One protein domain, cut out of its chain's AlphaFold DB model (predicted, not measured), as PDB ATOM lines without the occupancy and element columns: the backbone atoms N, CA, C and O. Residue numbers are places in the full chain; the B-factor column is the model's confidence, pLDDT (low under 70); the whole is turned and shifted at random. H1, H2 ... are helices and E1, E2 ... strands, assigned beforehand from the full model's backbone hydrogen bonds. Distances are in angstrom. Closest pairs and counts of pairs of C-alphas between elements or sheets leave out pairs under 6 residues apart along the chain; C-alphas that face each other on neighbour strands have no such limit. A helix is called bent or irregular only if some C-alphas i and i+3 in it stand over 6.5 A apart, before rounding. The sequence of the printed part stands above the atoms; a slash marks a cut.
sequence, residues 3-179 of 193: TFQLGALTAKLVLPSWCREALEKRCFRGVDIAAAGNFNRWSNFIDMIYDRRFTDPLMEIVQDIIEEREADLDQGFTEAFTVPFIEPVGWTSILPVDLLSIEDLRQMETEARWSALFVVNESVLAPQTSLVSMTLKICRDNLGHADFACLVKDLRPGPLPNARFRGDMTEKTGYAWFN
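What this domain is: This is residues 3 to 179 of the 193 residues of an uncharacterized protein of Candidatus Uhrbacteria bacterium CG22_combo_CG10-13_8_21_14_all_47_17 (UniProt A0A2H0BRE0). Two lobes lie one after the other along the longest axis: in the larger, a strongly twisted, curled sheet of five strands wraps round the long helix H3; the smaller holds the hairpin E5 and E6, the short strand pair E4 and E9, and the small helix H4. H1 packs on strand E8 of the large sheet, and H2 makes a corner with H3. The printed part has 177 residues, with named elements in the order E1 E2 H1 H2 H3 E3 E4 E5 E6 E7 E8 H4 E9; the class is mixed, helices and strands. The large sheet, order E1 E2 E8 E7 E3, is mixed; the two small sheets are antiparallel. The whole is compact, with a radius of gyration of the C-alphas of 17.2 A, and elongated, spanning 54 by 34 by 26 A.

How they stand to each other: Start at E8, residues 148 to 157, which bends by 63 degrees at residue 153. Beside it find E7, residues 131 to 140, antiparallel in a hairpin, with N 151 and O 137 2.8 A apart, and E2, residues 9 to 14, parallel, with N 150 and O 12 2.8 A apart. The edge strands are E3, residues 77 to 84, antiparallel to E7 with N 79 and O 136 2.9 A apart, and E1, residues 3 to 6, in a hairpin with E2, where N 4 and O 11 are 2.8 A apart. H3, residues 52 to 68, is on one face of this sheet, two layers, helix on sheet; its closest C-alphas to E3 are those of Leu 58 and Val 83, 6.1 A. H1, residues 17 to 27, irregular with C-alphas 18 and 21 7.0 A apart, is on the sheet too; its closest C-alphas to E8 are those of Cys 27 and Arg 156, 6.1 A. H2, residues 45 to 50, and H3 only just touch, with 3 pairs of C-alphas within 8 A, and only at the corner; the closest are Ile 49 and Thr 55, 6.0 A. In the other lobe, look for E5, residues 105 to 109, in a hairpin with E6, residues 114 to 119; N 106 and O 118 are 2.9 A apart. E4, residues 94 to 96, is antiparallel to E9, residues 175 to 177, with N 176 and O 95 2.8 A apart. The closest C-alphas of E6 and E9 are those of Phe 118 and Trp 177, 4.6 A; those of E6 and H4, residues 169 to 173, are Ala 116 and Thr 170, 5.0 A. Every O i to N i+4 pair is within hydrogen-bond range in H2 and H4, against 5 of 7 in H1 and 12 of 13 in H3.

Where its parts are: Find C-alpha 3 at (54.575, 97.463, 78.977), where E1 begins. H3 runs 23.9 A from C-alpha 52 at (56.765, 98.217, 91.513). E7 measures 27.5 A, E8 25.0 A and E3 22.4 A. E9 ends at C-alpha 177, (86.341, 103.189, 90.393).

The domain as a whole: The two farthest C-alphas, of Glu 103 and Gly 144, are 55.2 A apart. The printed part has no cut; the links H1 to H2, E6 to E7 and E8 to H4 are long. Confidence is under 70 at residues 162 to 163.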
ATOM      1  N   THR A   3      55.261  96.229  79.384       91.38
ATOM      2  CA  THR A   3      54.575  97.463  78.977       91.38
ATOM      3  C   THR A   3      54.005  98.152  80.211       91.38
ATOM      4  O   THR A   3      53.502  97.486  81.117       91.38
ATOM      5  N   PHE A   4      54.098  99.474  80.233       92.56
ATOM      6  CA  PHE A   4      53.697 100.362  81.311       92.56
ATOM      7  C   PHE A   4      52.779 101.451  80.754       92.56
ATOM      8  O   PHE A   4      52.881 101.811  79.579       92.56
ATOM      9  N   GLN A   5      51.879 101.944  81.599       91.94
ATOM     10  CA  GLN A   5      51.022 103.090  81.302       91.94
ATOM     11  C   GLN A   5      51.710 104.357  81.820       91.94
ATOM     12  O   GLN A   5      52.144 104.373  82.969       91.94
ATOM     13  N   LEU A   6      51.796 105.382  80.975       88.12
ATOM     14  CA  LEU A   6      52.337 106.716  81.245       88.12
ATOM     15  C   LEU A   6      51.218 107.735  80.972       88.12
ATOM     16  O   LEU A   6      51.112 108.297  79.881       88.12
ATOM     17  N   GLY A   7      50.284 107.873  81.914       86.25
ATOM     18  CA  GLY A   7      49.058 108.642  81.688       86.25
ATOM     19  C   GLY A   7      48.198 108.047  80.563       86.25
ATOM     20  O   GLY A   7      47.641 106.964  80.720       86.25
ATOM     21  N   ALA A   8      48.075 108.767  79.442       87.50
ATOM     22  CA  ALA A   8      47.354 108.314  78.244       87.50
ATOM     23  C   ALA A   8      48.235 107.541  77.244       87.50
ATOM     24  O   ALA A   8      47.725 107.018  76.256       87.50
ATOM     25  N   LEU A   9      49.547 107.507  77.484       89.88
ATOM     26  CA  LEU A   9      50.536 106.886  76.616       89.88
ATOM     27  C   LEU A   9      50.999 105.558  77.210       89.88
ATOM     28  O   LEU A   9      50.813 105.258  78.388       89.88
ATOM     29  N   THR A  10      51.651 104.756  76.386       94.12
ATOM     30  CA  THR A  10      52.205 103.465  76.769       94.12
ATOM     31  C   THR A  10      53.675 103.381  76.402       94.12
ATOM     32  O   THR A  10      54.097 103.760  75.310       94.12
ATOM     33  N   ALA A  11      54.481 102.833  77.305       94.06
ATOM     34  CA  ALA A  11      55.895 102.588  77.060       94.06
ATOM     35  C   ALA A  11      56.236 101.133  77.343       94.06
ATOM     36  O   ALA A  11      55.754 100.541  78.307       94.06
ATOM     37  N   LYS A  12      57.107 100.540  76.527       94.56
ATOM     38  CA  LYS A  12      57.680  99.222  76.813       94.56
ATOM     39  C   LYS A  12      59.146  99.336  77.197       94.56
ATOM     40  O   LYS A  12      59.955  99.872  76.443       94.56
ATOM     41  N   LEU A  13      59.506  98.751  78.336       95.31
ATOM     42  CA  LEU A  13      60.897  98.603  78.747       95.31
ATOM     43  C   LEU A  13      61.455  97.295  78.183       95.31
ATOM     44  O   LEU A  13      60.943  96.191  78.429       95.31
ATOM     45  N   VAL A  14      62.517  97.422  77.398       94.00
ATOM     46  CA  VAL A  14      63.147  96.322  76.676       94.00
ATOM     47  C   VAL A  14      64.590  96.218  77.127       94.00
ATOM     48  O   VAL A  14      65.318  97.203  77.099       94.00
ATOM     49  N   LEU A  15      65.013  95.002  77.472       95.44
ATOM     50  CA  LEU A  15      66.422  94.646  77.579       95.44
ATOM     51  C   LEU A  15      66.833  93.898  76.305       95.44
ATOM     52  O   LEU A  15      66.500  92.711  76.173       95.44
ATOM     53  N   PRO A  16      67.497  94.575  75.350       94.12
ATOM     54  CA  PRO A  16      68.007  93.929  74.153       94.12
ATOM     55  C   PRO A  16      68.956  92.767  74.465       94.12
ATOM     56  O   PRO A  16      69.701  92.791  75.441       94.12
ATOM     57  N   SER A  17      68.978  91.756  73.596       93.12
ATOM     58  CA  SER A  17      69.865  90.593  73.753       93.12
ATOM     59  C   SER A  17      71.346  90.976  73.786       93.12
ATOM     60  O   SER A  17      72.101  90.399  74.560       93.12
ATOM     61  N   TRP A  18      71.751  91.981  73.004       89.88
ATOM     62  CA  TRP A  18      73.147  92.405  72.879       89.88
ATOM     63  C   TRP A  18      73.728  93.060  74.146       89.88
ATOM     64  O   TRP A  18      74.944  93.074  74.297       89.88
ATOM     65  N   CYS A  19      72.905  93.589  75.062       92.25
ATOM     66  CA  CYS A  19      73.371  94.097  76.365       92.25
ATOM     67  C   CYS A  19      73.050  93.163  77.531       92.25
ATOM     68  O   CYS A  19      73.665  93.296  78.588       92.25
ATOM     69  N   ARG A  20      72.116  92.222  77.354       92.69
ATOM     70  CA  ARG A  20      71.668  91.318  78.418       92.69
ATOM     71  C   ARG A  20      72.830  90.601  79.092       92.69
ATOM     72  O   ARG A  20      72.980  90.722  80.298       92.69
ATOM     73  N   GLU A  21      73.664  89.914  78.315       92.31
ATOM     74  CA  GLU A  21      74.758  89.106  78.860       92.31
ATOM     75  C   GLU A  21      75.757  89.958  79.661       92.31
ATOM     76  O   GLU A  21      76.207  89.559  80.734       92.31
ATOM     77  N   ALA A  22      76.076  91.158  79.169       89.88
ATOM     78  CA  ALA A  22      76.979  92.076  79.853       89.88
ATOM     79  C   ALA A  22      76.388  92.580  81.180       89.88
ATOM     80  O   ALA A  22      77.095  92.629  82.187       89.88
ATOM     81  N   LEU A  23      75.095  92.924  81.202       91.50
ATOM     82  CA  LEU A  23      74.415  93.369  82.421       91.50
ATOM     83  C   LEU A  23      74.228  92.238  83.428       91.50
ATOM     84  O   LEU A  23      74.431  92.464  84.616       91.50
ATOM     85  N   GLU A  24      73.895  91.029  82.981       92.56
ATOM     86  CA  GLU A  24      73.782  89.861  83.858       92.56
ATOM     87  C   GLU A  24      75.125  89.560  84.530       92.56
ATOM     88  O   GLU A  24      75.206  89.478  85.755       92.56
ATOM     89  N   LYS A  25      76.213  89.532  83.754       90.69
ATOM     90  CA  LYS A  25      77.567  89.304  84.281       90.69
ATOM     91  C   LYS A  25      78.049  90.394  85.236       90.69
ATOM     92  O   LYS A  25      78.844  90.103  86.127       90.69
ATOM     93  N   ARG A  26      77.637  91.646  85.030       90.94
ATOM     94  CA  ARG A  26      78.129  92.791  85.810       90.94
ATOM     95  C   ARG A  26      77.271  93.081  87.040       90.94
ATOM     96  O   ARG A  26      77.815  93.274  88.125       90.94
ATOM     97  N   CYS A  27      75.956  93.128  86.854       95.12
ATOM     98  CA  CYS A  27      75.016  93.737  87.792       95.12
ATOM     99  C   CYS A  27      74.066  92.749  88.458       95.12
ATOM    100  O   CYS A  27      73.543  93.067  89.517       95.12
ATOM    101  N   PHE A  28      73.852  91.571  87.874       95.69
ATOM    102  CA  PHE A  28      72.921  90.571  88.394       95.69
ATOM    103  C   PHE A  28      73.637  89.244  88.636       95.69
ATOM    104  O   PHE A  28      73.297  88.212  88.063       95.69
ATOM    105  N   ARG A  29      74.676  89.273  89.473       94.12
ATOM    106  CA  ARG A  29      75.496  88.086  89.756       94.12
ATOM    107  C   ARG A  29      74.879  87.171  90.819       94.12
ATOM    108  O   ARG A  29      75.393  86.083  91.050       94.12
ATOM    109  N   GLY A  30      73.780  87.603  91.434       91.00
ATOM    110  CA  GLY A  30      73.089  86.920  92.523       91.00
ATOM    111  C   GLY A  30      72.986  87.819  93.751       91.00
ATOM    112  O   GLY A  30      73.882  88.623  94.013       91.00
ATOM    113  N   VAL A  31      71.888  87.678  94.494       92.12
ATOM    114  CA  VAL A  31      71.566  88.525  95.656       92.12
ATOM    115  C   VAL A  31      72.541  88.346  96.824       92.12
ATOM    116  O   VAL A  31      72.789  89.293  97.563       92.12
ATOM    117  N   ASP A  32      73.169  87.173  96.926       90.19
ATOM    118  CA  ASP A  32      74.126  86.843  97.990       90.19
ATOM    119  C   ASP A  32      75.557  87.352  97.711       90.19
ATOM    120  O   ASP A  32      76.451  87.202  98.545       90.19
ATOM    121  N   ILE A  33      75.817  87.940  96.534       92.75
ATOM    122  CA  ILE A  33      77.161  88.390  96.144       92.75
ATOM    123  C   ILE A  33      77.380  89.852  96.535       92.75
ATOM    124  O   ILE A  33      76.937  90.765  95.839       92.75
ATOM    125  N   ALA A  34      78.163  90.074  97.592       94.81
ATOM    126  CA  ALA A  34      78.594  91.400  98.037       94.81
ATOM    127  C   ALA A  34      79.809  91.910  97.248       94.81
ATOM    128  O   ALA A  34      80.954  91.765  97.675       94.81
ATOM    129  N   ALA A  35      79.566  92.503  96.077       95.50
ATOM    130  CA  ALA A  35      80.625  93.043  95.228       95.50
ATOM    131  C   ALA A  35      80.206  94.322  94.494       95.50
ATOM    132  O   ALA A  35      79.046  94.486  94.105       95.50
ATOM    133  N   ALA A  36      81.178  95.197  94.244       96.00
ATOM    134  CA  ALA A  36      80.970  96.478  93.582       96.00
ATOM    135  C   ALA A  36      80.264  96.330  92.224       96.00
ATOM    136  O   ALA A  36      80.631  95.494  91.393       96.00
ATOM    137  N   GLY A  37      79.245  97.152  91.982       95.81
ATOM    138  CA  GLY A  37      78.434  97.120  90.768       95.81
ATOM    139  C   GLY A  37      77.377  96.009  90.719       95.81
ATOM    140  O   GLY A  37      76.689  95.921  89.703       95.81
ATOM    141  N   ASN A  38      77.238  95.175  91.761       97.31
ATOM    142  CA  ASN A  38      76.196  94.145  91.862       97.31
ATOM    143  C   ASN A  38      74.939  94.656  92.576       97.31
ATOM    144  O   ASN A  38      75.043  95.352  93.588       97.31
ATOM    145  N   PHE A  39      73.763  94.250  92.102       97.38
ATOM    146  CA  PHE A  39      72.519  94.383  92.852       97.38
ATOM    147  C   PHE A  39      72.402  93.266  93.896       97.38
ATOM    148  O   PHE A  39      72.627  92.098  93.589       97.38
ATOM    149  N   ASN A  40      72.006  93.623  95.117       95.69
ATOM    150  CA  ASN A  40      71.671  92.671  96.184       95.69
ATOM    151  C   ASN A  40      70.165  92.389  96.265       95.69
ATOM    152  O   ASN A  40      69.745  91.442  96.921       95.69
ATOM    153  N   ARG A  41      69.343  93.215  95.605       96.00
ATOM    154  CA  ARG A  41      67.882  93.140  95.701       96.00
ATOM    155  C   ARG A  41      67.249  92.251  94.640       96.00
ATOM    156  O   ARG A  41      66.228  91.617  94.899       96.00
ATOM    157  N   TRP A  42      67.841  92.219  93.452       96.94
ATOM    158  CA  TRP A  42      67.282  91.554  92.280       96.94
ATOM    159  C   TRP A  42      68.282  90.548  91.725       96.94
ATOM    160  O   TRP A  42      69.448  90.881  91.519       96.94
ATOM    161  N   SER A  43      67.823  89.328  91.438       94.81
ATOM    162  CA  SER A  43      68.699  88.279  90.895       94.81
ATOM    163  C   SER A  43      68.894  88.411  89.391       94.81
ATOM    164  O   SER A  43      69.808  87.813  88.834       94.81
ATOM    165  N   ASN A  44      68.013  89.144  88.713       95.56
ATOM    166  CA  ASN A  44      68.042  89.358  87.274       95.56
ATOM    167  C   ASN A  44      67.203  90.593  86.892       95.56
ATOM    168  O   ASN A  44      66.486  91.176  87.709       95.56
ATOM    169  N   PHE A  45      67.267  90.981  85.617       95.44
ATOM    170  CA  PHE A  45      66.520  92.129  85.100       95.44
ATOM    171  C   PHE A  45      64.996  91.952  85.165       95.44
ATOM    172  O   PHE A  45      64.282  92.937  85.316       95.44
ATOM    173  N   ILE A  46      64.487  90.720  85.031       94.81
ATOM    174  CA  ILE A  46      63.049  90.445  85.123       94.81
ATOM    175  C   ILE A  46      62.555  90.756  86.537       94.81
ATOM    176  O   ILE A  46      61.610  91.527  86.668       94.81
ATOM    177  N   ASP A  47      63.233  90.263  87.572       95.75
ATOM    178  CA  ASP A  47      62.891  90.550  88.972       95.75
ATOM    179  C   ASP A  47      62.808  92.066  89.223       95.75
ATOM    180  O   ASP A  47      61.827  92.554  89.783       95.75
ATOM    181  N   MET A  48      63.791  92.822  88.721       96.12
ATOM    182  CA  MET A  48      63.835  94.280  88.854       96.12
ATOM    183  C   MET A  48      62.642  94.970  88.180       96.12
ATOM    184  O   MET A  48      62.004  95.827  88.786       96.12
ATOM    185  N   ILE A  49      62.302  94.607  86.937       95.56
ATOM    186  CA  ILE A  49      61.187  95.258  86.227       95.56
ATOM    187  C   ILE A  49      59.807  94.817  86.721       95.56
ATOM    188  O   ILE A  49      58.807  95.383  86.281       95.56
ATOM    189  N   TYR A  50      59.715  93.790  87.569       95.56
ATOM    190  CA  TYR A  50      58.476  93.412  88.253       95.56
ATOM    191  C   TYR A  50      58.344  94.053  89.643       95.56
ATOM    192  O   TYR A  50      57.229  94.114  90.164       95.56
ATOM    193  N   ASP A  51      59.419  94.621  90.197       96.50
ATOM    194  CA  ASP A  51      59.373  95.395  91.438       96.50
ATOM    195  C   ASP A  51      58.754  96.781  91.200       96.50
ATOM    196  O   ASP A  51      59.362  97.687  90.622       96.50
ATOM    197  N   ARG A  52      57.510  96.955  91.649       95.25
ATOM    198  CA  ARG A  52      56.765  98.217  91.513       95.25
ATOM    199  C   ARG A  52      57.396  99.380  92.266       95.25
ATOM    200  O   ARG A  52      57.289 100.510  91.813       95.25
ATOM    201  N   ARG A  53      58.118  99.112  93.357       96.00
ATOM    202  CA  ARG A  53      58.799 100.164  94.129       96.00
ATOM    203  C   ARG A  53      59.915 100.831  93.328       96.00
ATOM    204  O   ARG A  53      60.290 101.950  93.634       96.00
ATOM    205  N   PHE A  54      60.448 100.130  92.327       96.12
ATOM    206  CA  PHE A  54      61.448 100.662  91.408       96.12
ATOM    207  C   PHE A  54      60.796 101.135  90.113       96.12
ATOM    208  O   PHE A  54      61.106 102.212  89.615       96.12
ATOM    209  N   THR A  55      59.894 100.323  89.559       95.44
ATOM    210  CA  THR A  55      59.315 100.607  88.246       95.44
ATOM    211  C   THR A  55      58.340 101.770  88.233       95.44
ATOM    212  O   THR A  55      58.329 102.476  87.232       95.44
ATOM    213  N   ASP A  56      57.584 102.017  89.304       94.19
ATOM    214  CA  ASP A  56      56.659 103.153  89.346       94.19
ATOM    215  C   ASP A  56      57.456 104.494  89.305       94.19
ATOM    216  O   ASP A  56      57.269 105.236  88.340       94.19
ATOM    217  N   PRO A  57      58.462 104.755  90.180       95.38
ATOM    218  CA  PRO A  57      59.307 105.960  90.080       95.38
ATOM    219  C   PRO A  57      60.121 106.056  88.785       95.38
ATOM    220  O   PRO A  57      60.341 107.135  88.240       95.38
ATOM    221  N   LEU A  58      60.595 104.917  88.269       95.81
ATOM    222  CA  LEU A  58      61.294 104.879  86.989       95.81
ATOM    223  C   LEU A  58      60.393 105.377  85.847       95.81
ATOM    224  O   LEU A  58      60.860 106.089  84.962       95.81
ATOM    225  N   MET A  59      59.132 104.950  85.820       94.81
ATOM    226  CA  MET A  59      58.204 105.316  84.756       94.81
ATOM    227  C   MET A  59      57.773 106.780  84.845       94.81
ATOM    228  O   MET A  59      57.630 107.397  83.796       94.81
ATOM    229  N   GLU A  60      57.670 107.348  86.049       95.12
ATOM    230  CA  GLU A  60      57.491 108.796  86.241       95.12
ATOM    231  C   GLU A  60      58.646 109.580  85.597       95.12
ATOM    232  O   GLU A  60      58.416 110.406  84.719       95.12
ATOM    233  N   ILE A  61      59.900 109.218  85.899       95.69
ATOM    234  CA  ILE A  61      61.080 109.858  85.287       95.69
ATOM    235  C   ILE A  61      61.077 109.708  83.757       95.69
ATOM    236  O   ILE A  61      61.426 110.633  83.026       95.69
ATOM    237  N   VAL A  62      60.710 108.530  83.245       95.44
ATOM    238  CA  VAL A  62      60.637 108.295  81.794       95.44
ATOM    239  C   VAL A  62      59.540 109.137  81.146       95.44
ATOM    240  O   VAL A  62      59.749 109.615  80.032       95.44
ATOM    241  N   GLN A  63      58.398 109.314  81.812       95.62
ATOM    242  CA  GLN A  63      57.325 110.179  81.336       95.62
ATOM    243  C   GLN A  63      57.809 111.628  81.235       95.62
ATOM    244  O   GLN A  63      57.705 112.201  80.153       95.62
ATOM    245  N   ASP A  64      58.426 112.162  82.292       96.00
ATOM    246  CA  ASP A  64      58.964 113.528  82.302       96.00
ATOM    247  C   ASP A  64      59.963 113.739  81.151       96.00
ATOM    248  O   ASP A  64      59.856 114.690  80.379       96.00
ATOM    249  N   ILE A  65      60.882 112.788  80.945       95.69
ATOM    250  CA  ILE A  65      61.861 112.832  79.844       95.69
ATOM    251  C   ILE A  65      61.179 112.834  78.467       95.69
ATOM    252  O   ILE A  65      61.647 113.501  77.542       95.69
ATOM    253  N   ILE A  66      60.116 112.045  78.287       94.44
ATOM    254  CA  ILE A  66      59.371 111.980  77.021       94.44
ATOM    255  C   ILE A  66      58.659 113.307  76.755       94.44
ATOM    256  O   ILE A  66      58.711 113.790  75.625       94.44
ATOM    257  N   GLU A  67      58.032 113.891  77.776       94.00
ATOM    258  CA  GLU A  67      57.344 115.181  77.686       94.00
ATOM    259  C   GLU A  67      58.330 116.318  77.370       94.00
ATOM    260  O   GLU A  67      58.083 117.125  76.476       94.00
ATOM    261  N   GLU A  68      59.499 116.338  78.017       95.56
ATOM    262  CA  GLU A  68      60.548 117.335  77.764       95.56
ATOM    263  C   GLU A  68      61.184 117.212  76.371       95.56
ATOM    264  O   GLU A  68      61.637 118.205  75.793       95.56
ATOM    265  N   ARG A  69      61.245 115.993  75.821       94.88
ATOM    266  CA  ARG A  69      61.970 115.679  74.579       94.88
ATOM    267  C   ARG A  69      61.072 115.170  73.459       94.88
ATOM    268  O   ARG A  69      61.534 114.436  72.582       94.88
ATOM    269  N   GLU A  70      59.808 115.585  73.448       90.81
ATOM    270  CA  GLU A  70      58.809 115.090  72.495       90.81
ATOM    271  C   GLU A  70      59.275 115.219  71.031       90.81
ATOM    272  O   GLU A  70      59.154 114.283  70.235       90.81
ATOM    273  N   ALA A  71      59.903 116.349  70.691       91.31
ATOM    274  CA  ALA A  71      60.398 116.639  69.345       91.31
ATOM    275  C   ALA A  71      61.506 115.681  68.854       91.31
ATOM    276  O   ALA A  71      61.720 115.553  67.650       91.31
ATOM    277  N   ASP A  72      62.201 114.987  69.761       93.75
ATOM    278  CA  ASP A  72      63.300 114.073  69.435       93.75
ATOM    279  C   ASP A  72      62.845 112.612  69.251       93.75
ATOM    280  O   ASP A  72      63.652 111.748  68.893       93.75
ATOM    281  N   LEU A  73      61.574 112.287  69.503       90.12
ATOM    282  CA  LEU A  73      61.105 110.894  69.593       90.12
ATOM    283  C   LEU A  73      61.161 110.125  68.267       90.12
ATOM    284  O   LEU A  73      61.381 108.909  68.281       90.12
ATOM    285  N   ASP A  74      60.999 110.817  67.136       90.00
ATOM    286  CA  ASP A  74      61.016 110.209  65.798       90.00
ATOM    287  C   ASP A  74      62.421 109.723  65.414       90.00
ATOM    288  O   ASP A  74      62.587 108.625  64.879       90.00
ATOM    289  N   GLN A  75      63.450 110.509  65.741       92.69
ATOM    290  CA  GLN A  75      64.853 110.107  65.583       92.69
ATOM    291  C   GLN A  75      65.314 109.159  66.702       92.69
ATOM    292  O   GLN A  75      66.231 108.346  66.524       92.69
ATOM    293  N   GLY A  76      64.637 109.232  67.847       95.31
ATOM    294  CA  GLY A  76      65.015 108.579  69.081       95.31
ATOM    295  C   GLY A  76      66.252 109.218  69.704       95.31
ATOM    296  O   GLY A  76      67.167 109.688  69.029       95.31
ATOM    297  N   PHE A  77      66.324 109.173  71.024       96.25
ATOM    298  CA  PHE A  77      67.422 109.763  71.780       96.25
ATOM    299  C   PHE A  77      67.902 108.819  72.874       96.25
ATOM    300  O   PHE A  77      67.278 107.800  73.165       96.25
ATOM    301  N   THR A  78      69.081 109.102  73.422       95.25
ATOM    302  CA  THR A  78      69.638 108.360  74.555       95.25
ATOM    303  C   THR A  78      69.702 109.279  75.754       95.25
ATOM    304  O   THR A  78      70.248 110.372  75.630       95.25
ATOM    305  N   GLU A  79      69.176 108.809  76.877       95.31
ATOM    306  CA  GLU A  79      69.129 109.542  78.135       95.31
ATOM    307  C   GLU A  79      69.713 108.687  79.253       95.31
ATOM    308  O   GLU A  79      69.532 107.464  79.268       95.31
ATOM    309  N   ALA A  80      70.440 109.322  80.168       94.50
ATOM    310  CA  ALA A  80      71.037 108.657  81.311       94.50
ATOM    311  C   ALA A  80      70.608 109.378  82.587       94.50
ATOM    312  O   ALA A  80      70.822 110.576  82.729       94.50
ATOM    313  N   PHE A  81      70.016 108.642  83.519       95.19
ATOM    314  CA  PHE A  81      69.465 109.198  84.749       95.19
ATOM    315  C   PHE A  81      69.636 108.228  85.922       95.19
ATOM    316  O   PHE A  81      70.076 107.085  85.759       95.19
ATOM    317  N   THR A  82      69.317 108.706  87.123       96.19
ATOM    318  CA  THR A  82      69.382 107.922  88.361       96.19
ATOM    319  C   THR A  82      68.021 107.921  89.033       96.19
ATOM    320  O   THR A  82      67.419 108.973  89.209       96.19
ATOM    321  N   VAL A  83      67.554 106.735  89.405       96.94
ATOM    322  CA  VAL A  83      66.295 106.507  90.108       96.94
ATOM    323  C   VAL A  83      66.618 106.228  91.577       96.94
ATOM    324  O   VAL A  83      67.384 105.296  91.854       96.94
ATOM    325  N   PRO A  84      66.083 107.010  92.527       96.12
ATOM    326  CA  PRO A  84      66.180 106.675  93.938       96.12
ATOM    327  C   PRO A  84      65.268 105.487  94.267       96.12
ATOM    328  O   PRO A  84      64.147 105.381  93.773       96.12
ATOM    329  N   PHE A  85      65.745 104.602  95.130       95.62
ATOM    330  CA  PHE A  85      64.990 103.509  95.724       95.62
ATOM    331  C   PHE A  85      64.993 103.680  97.247       95.62
ATOM    332  O   PHE A  85      65.895 104.295  97.812       95.62
ATOM    333  N   ILE A  86      63.961 103.177  97.920       91.19
ATOM    334  CA  ILE A  86      63.775 103.415  99.361       91.19
ATOM    335  C   ILE A  86      64.771 102.597 100.199       91.19
ATOM    336  O   ILE A  86      65.268 103.068 101.216       91.19
ATOM    337  N   GLU A  87      65.074 101.375  99.767       93.31
ATOM    338  CA  GLU A  87      65.958 100.435 100.467       93.31
ATOM    339  C   GLU A  87      67.312 100.305  99.741       93.31
ATOM    340  O   GLU A  87      67.422 100.668  98.568       93.31
ATOM    341  N   PRO A  88      68.355  99.749 100.378       95.00
ATOM    342  CA  PRO A  88      69.571  99.387  99.661       95.00
ATOM    343  C   PRO A  88      69.277  98.416  98.508       95.00
ATOM    344  O   PRO A  88      68.558  97.428  98.675       95.00
ATOM    345  N   VAL A  89      69.833  98.702  97.328       96.62
ATOM    346  CA  VAL A  89      69.646  97.897  96.107       96.62
ATOM    347  C   VAL A  89      70.892  97.121  95.695       96.62
ATOM    348  O   VAL A  89      70.801  96.199  94.881       96.62
ATOM    349  N   GLY A  90      72.064  97.489  96.212       96.88
ATOM    350  CA  GLY A  90      73.336  96.881  95.849       96.88
ATOM    351  C   GLY A  90      74.530  97.699  96.313       96.88
ATOM    352  O   GLY A  90      74.409  98.529  97.210       96.88
ATOM    353  N   TRP A  91      75.673  97.487  95.663       97.00
ATOM    354  CA  TRP A  91      76.929  98.170  95.977       97.00
ATOM    355  C   TRP A  91      77.392  99.020  94.804       97.00
ATOM    356  O   TRP A  91      77.471  98.531  93.676       97.00
ATOM    357  N   THR A  92      77.733 100.281  95.056       95.81
ATOM    358  CA  THR A  92      78.223 101.186  94.003       95.81
ATOM    359  C   THR A  92      79.527 100.676  93.381       95.81
ATOM    360  O   THR A  92      80.325  99.997  94.021       95.81
ATOM    361  N   SER A  93      79.770 101.019  92.117       95.12
ATOM    362  CA  SER A  93      81.058 100.767  91.454       95.12
ATOM    363  C   SER A  93      82.000 101.973  91.486       95.12
ATOM    364  O   SER A  93      83.043 101.935  90.836       95.12
ATOM    365  N   ILE A  94      81.614 103.057  92.162       95.50
ATOM    366  CA  ILE A  94      82.377 104.307  92.241       95.50
ATOM    367  C   ILE A  94      82.278 104.954  93.626       95.50
ATOM    368  O   ILE A  94      81.262 104.795  94.301       95.50
ATOM    369  N   LEU A  95      83.300 105.722  94.006       95.00
ATOM    370  CA  LEU A  95      83.349 106.512  95.243       95.00
ATOM    371  C   LEU A  95      84.014 107.875  94.991       95.00
ATOM    372  O   LEU A  95      84.941 107.917  94.183       95.00
ATOM    373  N   PRO A  96      83.572 108.980  95.617       95.12
ATOM    374  CA  PRO A  96      84.283 110.255  95.538       95.12
ATOM    375  C   PRO A  96      85.759 110.122  95.949       95.12
ATOM    376  O   PRO A  96      86.077 109.447  96.929       95.12
ATOM    377  N   VAL A  97      86.663 110.730  95.176       96.25
ATOM    378  CA  VAL A  97      88.125 110.611  95.378       96.25
ATOM    379  C   VAL A  97      88.577 111.247  96.691       96.25
ATOM    380  O   VAL A  97      89.536 110.784  97.292       96.25
ATOM    381  N   ASP A  98      87.890 112.292  97.144       96.19
ATOM    382  CA  ASP A  98      88.186 113.013  98.386       96.19
ATOM    383  C   ASP A  98      87.945 112.183  99.658       96.19
ATOM    384  O   ASP A  98      88.427 112.551 100.728       96.19
ATOM    385  N   LEU A  99      87.255 111.044  99.539       95.62
ATOM    386  CA  LEU A  99      87.061 110.072 100.616       95.62
ATOM    387  C   LEU A  99      88.163 109.004 100.687       95.62
ATOM    388  O   LEU A  99      88.088 108.119 101.537       95.62
ATOM    389  N   LEU A 100      89.147 109.045  99.786       96.62
ATOM    390  CA  LEU A 100      90.167 108.008  99.630       96.62
ATOM    391  C   LEU A 100      91.567 108.571  99.848       96.62
ATOM    392  O   LEU A 100      91.862 109.711  99.483       96.62
ATOM    393  N   SER A 101      92.452 107.752 100.416       97.06
ATOM    394  CA  SER A 101      93.865 108.098 100.490       97.06
ATOM    395  C   SER A 101      94.560 107.768  99.167       97.06
ATOM    396  O   SER A 101      94.093 106.946  98.375       97.06
ATOM    397  N   ILE A 102      95.700 108.404  98.891       96.19
ATOM    398  CA  ILE A 102      96.443 108.131  97.653       96.19
ATOM    399  C   ILE A 102      96.979 106.693  97.614       96.19
ATOM    400  O   ILE A 102      97.138 106.120  96.540       96.19
ATOM    401  N   GLU A 103      97.216 106.095  98.781       97.31
ATOM    402  CA  GLU A 103      97.632 104.704  98.943       97.31
ATOM    403  C   GLU A 103      96.521 103.708  98.575       97.31
ATOM    404  O   GLU A 103      96.822 102.582  98.178       97.31
ATOM    405  N   ASP A 104      95.251 104.121  98.649       97.00
ATOM    406  CA  ASP A 104      94.111 103.294  98.243       97.00
ATOM    407  C   ASP A 104      93.971 103.187  96.723       97.00
ATOM    408  O   ASP A 104      93.219 102.344  96.223       97.00
ATOM    409  N   LEU A 105      94.666 104.055  95.985       97.81
ATOM    410  CA  LEU A 105      94.374 104.359  94.596       97.81
ATOM    411  C   LEU A 105      95.513 103.975  93.660       97.81
ATOM    412  O   LEU A 105      96.701 104.132  93.939       97.81
ATOM    413  N   ARG A 106      95.133 103.533  92.463       97.62
ATOM    414  CA  ARG A 106      96.066 103.337  91.359       97.62
ATOM    415  C   ARG A 106      95.448 103.794  90.051       97.62
ATOM    416  O   ARG A 106      94.375 103.330  89.679       97.62
ATOM    417  N   GLN A 107      96.159 104.647  89.320       96.75
ATOM    418  CA  GLN A 107      95.772 104.991  87.955       96.75
ATOM    419  C   GLN A 107      95.901 103.752  87.062       96.75
ATOM    420  O   GLN A 107      96.955 103.110  87.024       96.75
ATOM    421  N   MET A 108      94.839 103.424  86.332       94.69
ATOM    422  CA  MET A 108      94.834 102.342  85.351       94.69
ATOM    423  C   MET A 108      94.223 102.826  84.041       94.69
ATOM    424  O   MET A 108      93.218 103.538  84.032       94.69
ATOM    425  N   GLU A 109      94.822 102.415  82.926       90.56
ATOM    426  CA  GLU A 109      94.232 102.568  81.600       90.56
ATOM    427  C   GLU A 109      93.388 101.341  81.259       90.56
ATOM    428  O   GLU A 109      93.770 100.201  81.528       90.56
ATOM    429  N   THR A 110      92.235 101.577  80.646       81.19
ATOM    430  CA  THR A 110      91.373 100.516  80.132       81.19
ATOM    431  C   THR A 110      91.585 100.328  78.634       81.19
ATOM    432  O   THR A 110      91.937 101.260  77.906       81.19
ATOM    433  N   GLU A 111      91.267  99.134  78.135       76.94
ATOM    434  CA  GLU A 111      91.313  98.816  76.698       76.94
ATOM    435  C   GLU A 111      90.436  99.758  75.847       76.94
ATOM    436  O   GLU A 111      90.677  99.957  74.656       76.94
ATOM    437  N   ALA A 112      89.447 100.403  76.472       74.44
ATOM    438  CA  ALA A 112      88.534 101.357  75.855       74.44
ATOM    439  C   ALA A 112      89.087 102.799  75.775       74.44
ATOM    440  O   ALA A 112      88.320 103.731  75.526       74.44
ATOM    441  N   ARG A 113      90.405 103.000  75.943       81.75
ATOM    442  CA  ARG A 113      91.096 104.305  75.810       81.75
ATOM    443  C   ARG A 113      90.576 105.386  76.766       81.75
ATOM    444  O   ARG A 113      90.520 106.575  76.429       81.75
ATOM    445  N   TRP A 114      90.187 104.970  77.961       89.62
ATOM    446  CA  TRP A 114      89.967 105.860  79.093       89.62
ATOM    447  C   TRP A 114      90.763 105.356  80.289       89.62
ATOM    448  O   TRP A 114      91.030 104.155  80.398       89.62
ATOM    449  N   SER A 115      91.145 106.280  81.157       93.88
ATOM    450  CA  SER A 115      91.899 106.017  82.374       93.88
ATOM    451  C   SER A 115      91.123 106.504  83.584       93.88
ATOM    452  O   SER A 115      90.252 107.367  83.462       93.88
ATOM    453  N   ALA A 116      91.418 105.942  84.745       95.50
ATOM    454  CA  ALA A 116      90.917 106.438  86.015       95.50
ATOM    455  C   ALA A 116      91.765 105.928  87.175       95.50
ATOM    456  O   ALA A 116      92.500 104.947  87.031       95.50
ATOM    457  N   LEU A 117      91.584 106.541  88.339       97.19
ATOM    458  CA  LEU A 117      91.973 105.985  89.622       97.19
ATOM    459  C   LEU A 117      91.026 104.842  89.983       97.19
ATOM    460  O   LEU A 117      89.808 105.014  90.080       97.19
ATOM    461  N   PHE A 118      91.607 103.668  90.191       96.94
ATOM    462  CA  PHE A 118      90.924 102.502  90.719       96.94
ATOM    463  C   PHE A 118      91.287 102.300  92.181       96.94
ATOM    464  O   PHE A 118      92.446 102.471  92.562       96.94
ATOM    465  N   VAL A 119      90.302 101.885  92.972       97.31
ATOM    466  CA  VAL A 119      90.526 101.446  94.347       97.31
ATOM    467  C   VAL A 119      91.207 100.081  94.307       97.31
ATOM    468  O   VAL A 119      90.664  99.127  93.752       97.31
ATOM    469  N   VAL A 120      92.413 100.001  94.863       96.00
ATOM    470  CA  VAL A 120      93.221  98.772  94.927       96.00
ATOM    471  C   VAL A 120      93.374  98.237  96.346       96.00
ATOM    472  O   VAL A 120      93.721  97.070  96.514       96.00
ATOM    473  N   ASN A 121      93.099  99.055  97.362       95.19
ATOM    474  CA  ASN A 121      93.062  98.594  98.743       95.19
ATOM    475  C   ASN A 121      91.765  97.811  98.997       95.19
ATOM    476  O   ASN A 121      90.675  98.378  99.022       95.19
ATOM    477  N   GLU A 122      91.883  96.501  99.207       91.50
ATOM    478  CA  GLU A 122      90.742  95.611  99.471       91.50
ATOM    479  C   GLU A 122      90.043  95.899 100.810       91.50
ATOM    480  O   GLU A 122      88.905  95.479 101.006       91.50
ATOM    481  N   SER A 123      90.688  96.647 101.712       93.56
ATOM    482  CA  SER A 123      90.077  97.090 102.973       93.56
ATOM    483  C   SER A 123      89.037  98.195 102.756       93.56
ATOM    484  O   SER A 123      88.156  98.383 103.593       93.56
ATOM    485  N   VAL A 124      89.124  98.925 101.638       95.62
ATOM    486  CA  VAL A 124      88.122  99.918 101.243       95.62
ATOM    487  C   VAL A 124      86.983  99.182 100.554       95.62
ATOM    488  O   VAL A 124      87.108  98.758  99.409       95.62
ATOM    489  N   LEU A 125      85.863  99.020 101.248       95.56
ATOM    490  CA  LEU A 125      84.715  98.291 100.720       95.56
ATOM    491  C   LEU A 125      83.846  99.197  99.842       95.56
ATOM    492  O   LEU A 125      83.638 100.370 100.153       95.56
ATOM    493  N   ALA A 126      83.289  98.647  98.764       95.81
ATOM    494  CA  ALA A 126      82.300  99.363  97.968       95.81
ATOM    495  C   ALA A 126      81.033  99.597  98.809       95.81
ATOM    496  O   ALA A 126      80.472  98.621  99.319       95.81
ATOM    497  N   PRO A 127      80.565 100.846  98.986       95.12
ATOM    498  CA  PRO A 127      79.444 101.108  99.877       95.12
ATOM    499  C   PRO A 127      78.122 100.647  99.271       95.12
ATOM    500  O   PRO A 127      77.940 100.611  98.045       95.12
ATOM    501  N   GLN A 128      77.182 100.315 100.152       95.75
ATOM    502  CA  GLN A 128      75.807 100.078  99.747       95.75
ATOM    503  C   GLN A 128      75.175 101.353  99.195       95.75
ATOM    504  O   GLN A 128      75.583 102.476  99.495       95.75
ATOM    505  N   THR A 129      74.176 101.179  98.342       96.25
ATOM    506  CA  THR A 129      73.477 102.292  97.718       96.25
ATOM    507  C   THR A 129      72.024 101.949  97.474       96.25
ATOM    508  O   THR A 129      71.692 100.817  97.124       96.25
ATOM    509  N   SER A 130      71.174 102.958  97.612       97.19
ATOM    510  CA  SER A 130      69.760 102.912  97.240       97.19
ATOM    511  C   SER A 130      69.508 103.601  95.895       97.19
ATOM    512  O   SER A 130      68.381 103.954  95.572       97.19
ATOM    513  N   LEU A 131      70.555 103.852  95.105       97.44
ATOM    514  CA  LEU A 131      70.451 104.489  93.796       97.44
ATOM    515  C   LEU A 131      70.579 103.455  92.682       97.44
ATOM    516  O   LEU A 131      71.432 102.567  92.736       97.44
ATOM    517  N   VAL A 132      69.768 103.613  91.640       97.62
ATOM    518  CA  VAL A 132      69.858 102.827  90.409       97.62
ATOM    519  C   VAL A 132      70.070 103.769  89.240       97.62
ATOM    520  O   VAL A 132      69.199 104.557  88.884       97.62
ATOM    521  N   SER A 133      71.220 103.663  88.598       96.44
ATOM    522  CA  SER A 133      71.535 104.435  87.408       96.44
ATOM    523  C   SER A 133      71.263 103.641  86.143       96.44
ATOM    524  O   SER A 133      71.674 102.484  86.025       96.44
ATOM    525  N   MET A 134      70.617 104.276  85.166       95.75
ATOM    526  CA  MET A 134      70.246 103.634  83.910       95.75
ATOM    527  C   MET A 134      70.493 104.555  82.719       95.75
ATOM    528  O   MET A 134      70.303 105.764  82.794       95.75
ATOM    529  N   THR A 135      70.918 103.965  81.602       95.31
ATOM    530  CA  THR A 135      70.927 104.619  80.290       95.31
ATOM    531  C   THR A 135      69.891 103.950  79.403       95.31
ATOM    532  O   THR A 135      69.950 102.736  79.193       95.31
ATOM    533  N   LEU A 136      68.968 104.730  78.853       96.12
ATOM    534  CA  LEU A 136      67.927 104.270  77.941       96.12
ATOM    535  C   LEU A 136      68.100 104.909  76.573       96.12
ATOM    536  O   LEU A 136      68.379 106.097  76.475       96.12
ATOM    537  N   LYS A 137      67.855 104.144  75.507       96.31
ATOM    538  CA  LYS A 137      67.446 104.722  74.226       96.31
ATOM    539  C   LYS A 137      65.921 104.745  74.173       96.31
ATOM    540  O   LYS A 137      65.314 103.683  74.277       96.31
ATOM    541  N   ILE A 138      65.333 105.916  73.979       96.44
ATOM    542  CA  ILE A 138      63.888 106.126  73.884       96.44
ATOM    543  C   ILE A 138      63.553 106.485  72.436       96.44
ATOM    544  O   ILE A 138      64.235 107.305  71.822       96.44
ATOM    545  N   CYS A 139      62.554 105.825  71.861       95.81
ATOM    546  CA  CYS A 139      62.051 106.102  70.515       95.81
ATOM    547  C   CYS A 139      60.599 105.634  70.378       95.81
ATOM    548  O   CYS A 139      60.127 104.844  71.198       95.81
ATOM    549  N   ARG A 140      59.906 106.061  69.318       94.88
ATOM    550  CA  ARG A 140      58.589 105.499  68.975       94.88
ATOM    551  C   ARG A 140      58.659 103.987  68.754       94.88
ATOM    552  O   ARG A 140      59.652 103.460  68.237       94.88
ATOM    553  N   ASP A 141      57.608 103.279  69.159       93.38
ATOM    554  CA  ASP A 141      57.502 101.845  68.906       93.38
ATOM    555  C   ASP A 141      56.893 101.552  67.530       93.38
ATOM    556  O   ASP A 141      55.681 101.507  67.341       93.38
ATOM    557  N   ASN A 142      57.755 101.231  66.569       88.06
ATOM    558  CA  ASN A 142      57.329 100.876  65.214       88.06
ATOM    559  C   ASN A 142      56.651  99.494  65.114       88.06
ATOM    560  O   ASN A 142      56.192  99.124  64.036       88.06
ATOM    561  N   LEU A 143      56.613  98.709  66.199       85.62
ATOM    562  CA  LEU A 143      55.965  97.392  66.234       85.62
ATOM    563  C   LEU A 143      54.508  97.450  66.726       85.62
ATOM    564  O   LEU A 143      53.837  96.421  66.719       85.62
ATOM    565  N   GLY A 144      54.017  98.623  67.147       82.62
ATOM    566  CA  GLY A 144      52.612  98.837  67.515       82.62
ATOM    567  C   GLY A 144      52.162  98.147  68.808       82.62
ATOM    568  O   GLY A 144      50.975  97.877  68.972       82.62
ATOM    569  N   HIS A 145      53.084  97.821  69.720       83.62
ATOM    570  CA  HIS A 145      52.749  97.215  71.017       83.62
ATOM    571  C   HIS A 145      52.649  98.237  72.156       83.62
ATOM    572  O   HIS A 145      52.134  97.912  73.226       83.62
ATOM    573  N   ALA A 146      53.193  99.429  71.939       91.25
ATOM    574  CA  ALA A 146      53.140 100.584  72.818       91.25
ATOM    575  C   ALA A 146      53.296 101.858  71.965       91.25
ATOM    576  O   ALA A 146      53.525 101.757  70.760       91.25
ATOM    577  N   ASP A 147      53.235 103.039  72.573       93.12
ATOM    578  CA  ASP A 147      53.580 104.301  71.906       93.12
ATOM    579  C   ASP A 147      55.107 104.466  71.823       93.12
ATOM    580  O   ASP A 147      55.653 104.888  70.797       93.12
ATOM    581  N   PHE A 148      55.817 104.042  72.877       94.62
ATOM    582  CA  PHE A 148      57.270 104.185  72.997       94.62
ATOM    583  C   PHE A 148      57.989 102.888  73.354       94.62
ATOM    584  O   PHE A 148      57.497 102.040  74.101       94.62
ATOM    585  N   ALA A 149      59.221 102.766  72.866       95.38
ATOM    586  CA  ALA A 149      60.174 101.739  73.249       95.38
ATOM    587  C   ALA A 149      61.341 102.356  74.034       95.38
ATOM    588  O   ALA A 149      62.089 103.186  73.518       95.38
ATOM    589  N   CYS A 150      61.533 101.881  75.261       96.56
ATOM    590  CA  CYS A 150      62.638 102.230  76.146       96.56
ATOM    591  C   CYS A 150      63.653 101.078  76.142       96.56
ATOM    592  O   CYS A 150      63.467 100.053  76.801       96.56
ATOM    593  N   LEU A 151      64.717 101.210  75.355       96.12
ATOM    594  CA  LEU A 151      65.750 100.190  75.197       96.12
ATOM    595  C   LEU A 151      66.868 100.414  76.216       96.12
ATOM    596  O   LEU A 151      67.621 101.382  76.105       96.12
ATOM    597  N   VAL A 152      67.025  99.496  77.165       96.12
ATOM    598  CA  VAL A 152      68.098  99.560  78.164       96.12
ATOM    599  C   VAL A 152      69.458  99.422  77.483       96.12
ATOM    600  O   VAL A 152      69.735  98.436  76.795       96.12
ATOM    601  N   LYS A 153      70.307 100.435  77.662       94.75
ATOM    602  CA  LYS A 153      71.688 100.478  77.173       94.75
ATOM    603  C   LYS A 153      72.692 100.128  78.262       94.75
ATOM    604  O   LYS A 153      73.649  99.415  77.984       94.75
ATOM    605  N   ASP A 154      72.459 100.626  79.470       93.81
ATOM    606  CA  ASP A 154      73.322 100.442  80.633       93.81
ATOM    607  C   ASP A 154      72.470 100.488  81.904       93.81
ATOM    608  O   ASP A 154      71.447 101.171  81.927       93.81
ATOM    609  N   LEU A 155      72.882  99.769  82.943       94.88
ATOM    610  CA  LEU A 155      72.203  99.706  84.237       94.88
ATOM    611  C   LEU A 155      73.221  99.354  85.322       94.88
ATOM    612  O   LEU A 155      74.029  98.452  85.097       94.88
ATOM    613  N   ARG A 156      73.182 100.017  86.480       95.12
ATOM    614  CA  ARG A 156      74.054  99.709  87.626       95.12
ATOM    615  C   ARG A 156      73.505 100.263  88.947       95.12
ATOM    616  O   ARG A 156      72.786 101.262  88.915       95.12
ATOM    617  N   PRO A 157      73.870  99.666  90.091       97.00
ATOM    618  CA  PRO A 157      73.706 100.302  91.393       97.00
ATOM    619  C   PRO A 157      74.672 101.487  91.545       97.00
ATOM    620  O   PRO A 157      75.814 101.445  91.077       97.00
ATOM    621  N   GLY A 158      74.221 102.515  92.250       95.69
ATOM    622  CA  GLY A 158      74.990 103.720  92.543       95.69
ATOM    623  C   GLY A 158      74.718 104.844  91.547       95.69
ATOM    624  O   GLY A 158      73.897 104.670  90.651       95.69
ATOM    625  N   PRO A 159      75.372 106.003  91.723       93.19
ATOM    626  CA  PRO A 159      75.152 107.177  90.886       93.19
ATOM    627  C   PRO A 159      75.794 107.051  89.496       93.19
ATOM    628  O   PRO A 159      76.718 106.263  89.266       93.19
ATOM    629  N   LEU A 160      75.337 107.893  88.561       86.25
ATOM    630  CA  LEU A 160      75.970 108.047  87.256       86.25
ATOM    631  C   LEU A 160      77.184 108.976  87.377       86.25
ATOM    632  O   LEU A 160      77.010 110.155  87.689       86.25
ATOM    633  N   PRO A 161      78.399 108.522  87.023       76.25
ATOM    634  CA  PRO A 161      79.460 109.447  86.677       76.25
ATOM    635  C   PRO A 161      79.026 110.151  85.384       76.25
ATOM    636  O   PRO A 161      78.949 109.523  84.325       76.25
ATOM    637  N   ASN A 162      78.667 111.433  85.479       68.62
ATOM    638  CA  ASN A 162      78.119 112.215  84.370       68.62
ATOM    639  C   ASN A 162      79.219 112.610  83.366       68.62
ATOM    640  O   ASN A 162      79.613 113.768  83.259       68.62
ATOM    641  N   ALA A 163      79.778 111.623  82.662       68.06
ATOM    642  CA  ALA A 163      80.785 111.830  81.634       68.06
ATOM    643  C   ALA A 163      80.823 110.670  80.633       68.06
ATOM    644  O   ALA A 163      80.670 109.497  80.977       68.06
ATOM    645  N   ARG A 164      81.101 110.991  79.366       77.81
ATOM    646  CA  ARG A 164      81.415 109.977  78.350       77.81
ATOM    647  C   ARG A 164      82.773 109.343  78.667       77.81
ATOM    648  O   ARG A 164      83.740 110.081  78.850       77.81
ATOM    649  N   PHE A 165      82.846 108.009  78.655       80.38
ATOM    650  CA  PHE A 165      84.072 107.230  78.881       80.38
ATOM    651  C   PHE A 165      85.147 107.509  77.819       80.38
ATOM    652  O   PHE A 165      85.203 106.854  76.781       80.38
ATOM    653  N   ARG A 166      85.980 108.526  78.053       86.88
ATOM    654  CA  ARG A 166      87.112 108.908  77.198       86.88
ATOM    655  C   ARG A 166      88.090 109.756  78.004       86.88
ATOM    656  O   ARG A 166      87.645 110.716  78.624       86.88
ATOM    657  N   GLY A 167      89.393 109.513  77.885       91.38
ATOM    658  CA  GLY A 167      90.406 110.257  78.652       91.38
ATOM    659  C   GLY A 167      90.361 109.918  80.142       91.38
ATOM    660  O   GLY A 167      89.884 108.839  80.491       91.38
ATOM    661  N   ASP A 168      90.841 110.822  80.997       94.12
ATOM    662  CA  ASP A 168      90.820 110.616  82.445       94.12
ATOM    663  C   ASP A 168      89.414 110.840  83.015       94.12
ATOM    664  O   ASP A 168      88.853 111.935  82.945       94.12
ATOM    665  N   MET A 169      88.808 109.775  83.531       93.81
ATOM    666  CA  MET A 169      87.467 109.825  84.100       93.81
ATOM    667  C   MET A 169      87.469 110.361  85.528       93.81
ATOM    668  O   MET A 169      86.496 111.016  85.912       93.81
ATOM    669  N   THR A 170      88.534 110.127  86.296       94.75
ATOM    670  CA  THR A 170      88.683 110.658  87.655       94.75
ATOM    671  C   THR A 170      88.681 112.171  87.613       94.75
ATOM    672  O   THR A 170      87.850 112.786  88.275       94.75
ATOM    673  N   GLU A 171      89.504 112.778  86.761       94.56
ATOM    674  CA  GLU A 171      89.539 114.236  86.605       94.56
ATOM    675  C   GLU A 171      88.183 114.807  86.168       94.56
ATOM    676  O   GLU A 171      87.762 115.865  86.628       94.56
ATOM    677  N   LYS A 172      87.470 114.096  85.288       93.19
ATOM    678  CA  LYS A 172      86.186 114.561  84.742       93.19
ATOM    679  C   LYS A 172      85.028 114.504  85.719       93.19
ATOM    680  O   LYS A 172      84.063 115.240  85.543       93.19
ATOM    681  N   THR A 173      85.062 113.564  86.654       93.25
ATOM    682  CA  THR A 173      83.879 113.221  87.452       93.25
ATOM    683  C   THR A 173      84.107 113.371  88.948       93.25
ATOM    684  O   THR A 173      83.129 113.462  89.680       93.25
ATOM    685  N   GLY A 174      85.362 113.404  89.403       94.81
ATOM    686  CA  GLY A 174      85.714 113.425  90.822       94.81
ATOM    687  C   GLY A 174      85.543 112.079  91.532       94.81
ATOM    688  O   GLY A 174      85.584 112.040  92.758       94.81
ATOM    689  N   TYR A 175      85.347 110.982  90.792       95.94
ATOM    690  CA  TYR A 175      85.191 109.639  91.355       95.94
ATOM    691  C   TYR A 175      86.443 108.775  91.148       95.94
ATOM    692  O   TYR A 175      87.252 109.015  90.256       95.94
ATOM    693  N   ALA A 176      86.602 107.766  91.995       96.38
ATOM    694  CA  ALA A 176      87.439 106.595  91.792       96.38
ATOM    695  C   ALA A 176      86.540 105.385  91.497       96.38
ATOM    696  O   ALA A 176      85.362 105.368  91.866       96.38
ATOM    697  N   TRP A 177      87.087 104.367  90.833       95.81
ATOM    698  CA  TRP A 177      86.341 103.189  90.393       95.81
ATOM    699  C   TRP A 177      86.734 101.952  91.180       95.81
ATOM    700  O   TRP A 177      87.908 101.664  91.392       95.81
ATOM    701  N   PHE A 178      85.738 101.154  91.523       95.56
ATOM    702  CA  PHE A 178      85.955  99.796  91.983       95.56
ATOM    703  C   PHE A 178      86.007  98.841  90.791       95.56
ATOM    704  O   PHE A 178      85.241  98.963  89.830       95.56
ATOM    705  N   ASN A 179      86.875  97.831  90.870       92.62
ATOM    706  CA  ASN A 179      86.735  96.662  90.009       92.62
ATOM    707  C   ASN A 179      85.420  95.944  90.362       92.62
ATOM    708  O   ASN A 179      85.019  95.900  91.517       92.62
TER     709      ASN A 179